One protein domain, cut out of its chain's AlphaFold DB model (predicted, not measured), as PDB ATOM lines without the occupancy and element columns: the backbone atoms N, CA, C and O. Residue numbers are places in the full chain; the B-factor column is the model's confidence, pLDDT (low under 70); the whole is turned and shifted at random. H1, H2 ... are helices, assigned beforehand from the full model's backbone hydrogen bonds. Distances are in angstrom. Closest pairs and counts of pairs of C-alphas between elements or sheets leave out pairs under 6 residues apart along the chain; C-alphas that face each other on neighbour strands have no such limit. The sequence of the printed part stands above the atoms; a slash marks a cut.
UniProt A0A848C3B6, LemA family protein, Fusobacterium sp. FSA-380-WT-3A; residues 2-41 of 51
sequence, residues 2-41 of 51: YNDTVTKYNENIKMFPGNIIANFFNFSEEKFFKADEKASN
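This is residues 2 to 41 of the 51 residues of the protein "LemA family protein" of Fusobacterium sp. FSA-380-WT-3A (UniProt A0A848C3B6). A 13-residue helix, H1, meets a shorter one, H2, end to end in an L-shaped corner, and the chain then folds back beside H1 as an unnamed stretch. Beyond the first end of H1 a free tail, residues 35 to 41 with the small H3, sticks out and adds to the length. The 40 printed residues hold three named helices, H1, H2 and H3 in that order, with no named strand; the class is all helix. The whole is only just extended, close to loose, with a radius of gyration of the C-alphas of 13.5 A and spans of 43 by 17 by 10 A.

H1, residues 2 to 14, begins at C-alpha 2 (98.900, 117.460, 71.597) and is 18.4 A long. H2, residues 18 to 25, is 10.4 A long. H3, residues 37 to 40, ends at C-alpha 40 (86.718, 106.117, 61.713).

H1, with residues 12 to 13 alone, and H2 touch only at the corner; their closest C-alphas, of Ile 13 and Asn 19, are 4.8 A apart. Their lines are about perpendicular, at 84 degrees. H3 is apart from both. In H1 and H2 every O i to N i+4 pair is within hydrogen-bond range; H3 is too short for one.

The C-alphas farthest apart, of Pro 17 and Asn 41, are 43.5 A apart. The printed part has no cut. The link from H1 to H2 is tight, and that from H2 to H3 is long, with 11 residues. Residues 36 to 41 have pLDDT under 70.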
ATOM      1  N   TYR A   2      98.077 117.064  72.762       87.81
ATOM      2  CA  TYR A   2      98.900 117.460  71.597       87.81
ATOM      3  C   TYR A   2      98.453 118.795  70.978       87.81
ATOM      4  O   TYR A   2      99.239 119.733  70.906       87.81
ATOM      5  N   ASN A   3      97.173 118.912  70.604       88.94
ATOM      6  CA  ASN A   3      96.658 120.139  69.988       88.94
ATOM      7  C   ASN A   3      96.768 121.351  70.920       88.94
ATOM      8  O   ASN A   3      97.093 122.428  70.448       88.94
ATOM      9  N   ASP A   4      96.589 121.171  72.232       91.75
ATOM     10  CA  ASP A   4      96.756 122.254  73.213       91.75
ATOM     11  C   ASP A   4      98.202 122.766  73.263       91.75
ATOM     12  O   ASP A   4      98.437 123.971  73.344       91.75
ATOM     13  N   THR A   5      99.179 121.858  73.192       92.88
ATOM     14  CA  THR A   5     100.601 122.216  73.113       92.88
ATOM     15  C   THR A   5     100.915 122.929  71.802       92.88
ATOM     16  O   THR A   5     101.597 123.950  71.829       92.88
ATOM     17  N   VAL A   6     100.380 122.448  70.676       92.69
ATOM     18  CA  VAL A   6     100.545 123.087  69.360       92.69
ATOM     19  C   VAL A   6      99.940 124.488  69.340       92.69
ATOM     20  O   VAL A   6     100.590 125.414  68.862       92.69
ATOM     21  N   THR A   7      98.745 124.675  69.911       94.44
ATOM     22  CA  THR A   7      98.124 125.999  70.054       94.44
ATOM     23  C   THR A   7      99.056 126.938  70.802       94.44
ATOM     24  O   THR A   7      99.422 127.979  70.266       94.44
ATOM     25  N   LYS A   8      99.510 126.538  71.998       93.25
ATOM     26  CA  LYS A   8     100.402 127.364  72.818       93.25
ATOM     27  C   LYS A   8     101.714 127.664  72.104       93.25
ATOM     28  O   LYS A   8     102.177 128.797  72.156       93.25
ATOM     29  N   TYR A   9     102.327 126.682  71.453       93.62
ATOM     30  CA  TYR A   9     103.559 126.894  70.698       93.62
ATOM     31  C   TYR A   9     103.353 127.918  69.572       93.62
ATOM     32  O   TYR A   9     104.068 128.919  69.522       93.62
ATOM     33  N   ASN A  10     102.322 127.729  68.743       94.19
ATOM     34  CA  ASN A  10     101.991 128.628  67.636       94.19
ATOM     35  C   ASN A  10     101.663 130.046  68.120       94.19
ATOM     36  O   ASN A  10     102.062 131.029  67.500       94.19
ATOM     37  N   GLU A  11     100.955 130.163  69.240       94.25
ATOM     38  CA  GLU A  11     100.667 131.431  69.907       94.25
ATOM     39  C   GLU A  11     101.947 132.131  70.378       94.25
ATOM     40  O   GLU A  11     102.138 133.318  70.105       94.25
ATOM     41  N   ASN A  12     102.854 131.394  71.025       92.81
ATOM     42  CA  ASN A  12     104.116 131.935  71.522       92.81
ATOM     43  C   ASN A  12     105.006 132.451  70.385       92.81
ATOM     44  O   ASN A  12     105.535 133.552  70.499       92.81
ATOM     45  N   ILE A  13     105.144 131.713  69.278       94.25
ATOM     46  CA  ILE A  13     105.970 132.164  68.143       94.25
ATOM     47  C   ILE A  13     105.322 133.302  67.336       94.25
ATOM     48  O   ILE A  13     106.006 133.949  66.553       94.25
ATOM     49  N   LYS A  14     104.018 133.565  67.498       93.44
ATOM     50  CA  LYS A  14     103.318 134.680  66.830       93.44
ATOM     51  C   LYS A  14     103.301 135.963  67.654       93.44
ATOM     52  O   LYS A  14     103.260 137.052  67.082       93.44
ATOM     53  N   MET A  15     103.307 135.850  68.978       93.88
ATOM     54  CA  MET A  15     103.244 136.991  69.892       93.88
ATOM     55  C   MET A  15     104.639 137.509  70.257       93.88
ATOM     56  O   MET A  15     105.629 136.786  70.190       93.88
ATOM     57  N   PHE A  16     104.740 138.783  70.643       91.56
ATOM     58  CA  PHE A  16     105.993 139.349  71.149       91.56
ATOM     59  C   PHE A  16     106.315 138.768  72.541       91.56
ATOM     60  O   PHE A  16     105.407 138.687  73.370       91.56
ATOM     61  N   PRO A  17     107.579 138.407  72.845       89.62
ATOM     62  CA  PRO A  17     108.784 138.530  72.011       89.62
ATOM     63  C   PRO A  17     109.074 137.314  71.110       89.62
ATOM     64  O   PRO A  17     110.073 137.308  70.390       89.62
ATOM     65  N   GLY A  18     108.244 136.273  71.154       89.44
ATOM     66  CA  GLY A  18     108.495 135.014  70.455       89.44
ATOM     67  C   GLY A  18     108.541 135.135  68.931       89.44
ATOM     68  O   GLY A  18     109.345 134.443  68.321       89.44
ATOM     69  N   ASN A  19     107.810 136.070  68.318       90.75
ATOM     70  CA  ASN A  19     107.904 136.347  66.875       90.75
ATOM     71  C   ASN A  19     109.284 136.833  66.411       90.75
ATOM     72  O   ASN A  19     109.695 136.545  65.289       90.75
ATOM     73  N   ILE A  20     110.028 137.535  67.266       92.94
ATOM     74  CA  ILE A  20     111.393 137.968  66.960       92.94
ATOM     75  C   ILE A  20     112.298 136.742  66.936       92.94
ATOM     76  O   ILE A  20     112.939 136.469  65.928       92.94
ATOM     77  N   ILE A  21     112.298 135.966  68.019       93.12
ATOM     78  CA  ILE A  21     113.119 134.756  68.148       93.12
ATOM     79  C   ILE A  21     112.763 133.759  67.037       93.12
ATOM     80  O   ILE A  21     113.655 133.197  66.409       93.12
ATOM     81  N   ALA A  22     111.476 133.601  66.730       92.81
ATOM     82  CA  ALA A  22     111.005 132.741  65.657       92.81
ATOM     83  C   ALA A  22     111.545 133.170  64.292       92.81
ATOM     84  O   ALA A  22     112.050 132.329  63.561       92.81
ATOM     85  N   ASN A  23     111.554 134.464  63.974       91.44
ATOM     86  CA  ASN A  23     112.154 134.945  62.729       91.44
ATOM     87  C   ASN A  23     113.686 134.791  62.707       91.44
ATOM     88  O   ASN A  23     114.249 134.467  61.665       91.44
ATOM     89  N   PHE A  24     114.367 134.982  63.841       94.62
ATOM     90  CA  PHE A  24     115.824 134.812  63.939       94.62
ATOM     91  C   PHE A  24     116.269 133.355  63.754       94.62
ATOM     92  O   PHE A  24     117.287 133.102  63.114       94.62
ATOM     93  N   PHE A  25     115.512 132.401  64.302       94.38
ATOM     94  CA  PHE A  25     115.809 130.965  64.226       94.38
ATOM     95  C   PHE A  25     114.962 130.221  63.184       94.38
ATOM     96  O   PHE A  25     115.022 128.997  63.098       94.38
ATOM     97  N   ASN A  26     114.197 130.960  62.378       92.44
ATOM     98  CA  ASN A  26     113.298 130.449  61.347       92.44
ATOM     99  C   ASN A  26     112.280 129.406  61.865       92.44
ATOM    100  O   ASN A  26     111.963 128.432  61.180       92.44
ATOM    101  N   PHE A  27     111.779 129.592  63.089       93.38
ATOM    102  CA  PHE A  27     110.714 128.769  63.653       93.38
ATOM    103  C   PHE A  27     109.367 129.126  63.023       93.38
ATOM    104  O   PHE A  27     108.959 130.286  62.991       93.38
ATOM    105  N   SER A  28     108.658 128.102  62.552       90.25
ATOM    106  CA  SER A  28     107.348 128.209  61.913       90.25
ATOM    107  C   SER A  28     106.272 127.468  62.705       90.25
ATOM    108  O   SER A  28     106.578 126.668  63.590       90.25
ATOM    109  N   GLU A  29     105.008 127.718  62.363       92.25
ATOM    110  CA  GLU A  29     103.857 127.075  62.999       92.25
ATOM    111  C   GLU A  29     103.866 125.551  62.850       92.25
ATOM    112  O   GLU A  29     104.094 125.007  61.767       92.25
ATOM    113  N   GLU A  30     103.540 124.873  63.944       92.25
ATOM    114  CA  GLU A  30     103.361 123.430  64.019       92.25
ATOM    115  C   GLU A  30     101.928 123.061  63.593       92.25
ATOM    116  O   GLU A  30     100.958 123.775  63.880       92.25
ATOM    117  N   LYS A  31     101.762 121.926  62.905       89.38
ATOM    118  CA  LYS A  31     100.438 121.461  62.468       89.38
ATOM    119  C   LYS A  31      99.683 120.791  63.612       89.38
ATOM    120  O   LYS A  31     100.212 119.937  64.321       89.38
ATOM    121  N   PHE A  32      98.395 121.114  63.718       89.69
ATOM    122  CA  PHE A  32      97.471 120.394  64.587       89.69
ATOM    123  C   PHE A  32      97.338 118.938  64.155       89.69
ATOM    124  O   PHE A  32      97.217 118.634  62.965       89.69
ATOM    125  N   PHE A  33      97.285 118.046  65.138       88.12
ATOM    126  CA  PHE A  33      96.922 116.665  64.906       88.12
ATOM    127  C   PHE A  33      95.419 116.618  64.653       88.12
ATOM    128  O   PHE A  33      94.602 116.920  65.531       88.12
ATOM    129  N   LYS A  34      95.053 116.260  63.427       80.81
ATOM    130  CA  LYS A  34      93.681 115.926  63.061       80.81
ATOM    131  C   LYS A  34      93.606 114.412  62.955       80.81
ATOM    132  O   LYS A  34      94.336 113.823  62.163       80.81
ATOM    133  N   ALA A  35      92.745 113.798  63.761       76.19
ATOM    134  CA  ALA A  35      92.363 112.419  63.519       76.19
ATOM    135  C   ALA A  35      91.654 112.382  62.161       76.19
ATOM    136  O   ALA A  35      90.706 113.132  61.936       76.19
ATOM    137  N   ASP A  36      92.173 111.581  61.237       69.06
ATOM    138  CA  ASP A  36      91.583 111.428  59.916       69.06
ATOM    139  C   ASP A  36      90.192 110.800  60.086       69.06
ATOM    140  O   ASP A  36      90.072 109.686  60.597       69.06
ATOM    141  N   GLU A  37      89.125 111.495  59.685       61.22
ATOM    142  CA  GLU A  37      87.752 110.964  59.747       61.22
ATOM    143  C   GLU A  37      87.621 109.643  58.964       61.22
ATOM    144  O   GLU A  37      86.773 108.804  59.267       61.22
ATOM    145  N   LYS A  38      88.512 109.396  57.992       56.66
ATOM    146  CA  LYS A  38      88.569 108.133  57.244       56.66
ATOM    147  C   LYS A  38      89.070 106.953  58.073       56.66
ATOM    148  O   LYS A  38      88.702 105.823  57.761       56.66
ATOM    149  N   ALA A  39      89.840 107.190  59.136       57.41
ATOM    150  CA  ALA A  39      90.217 106.139  60.081       57.41
ATOM    151  C   ALA A  39      89.010 105.661  60.910       57.41
ATOM    152  O   ALA A  39      88.999 104.522  61.367       57.41
ATOM    153  N   SER A  40      87.969 106.494  61.047       55.88
ATOM    154  CA  SER A  40      86.718 106.117  61.713       55.88
ATOM    155  C   SER A  40      85.772 105.303  60.822       55.88
ATOM    156  O   SER A  40      84.894 104.624  61.344       55.88
ATOM    157  N   ASN A  41      85.935 105.350  59.495       52.75
ATOM    158  CA  ASN A  41      85.001 104.746  58.536       52.75
ATOM    159  C   ASN A  41      85.468 103.397  57.966       52.75
ATOM    160  O   ASN A  41      84.841 102.879  57.044       52.75
TER     161      ASN A  41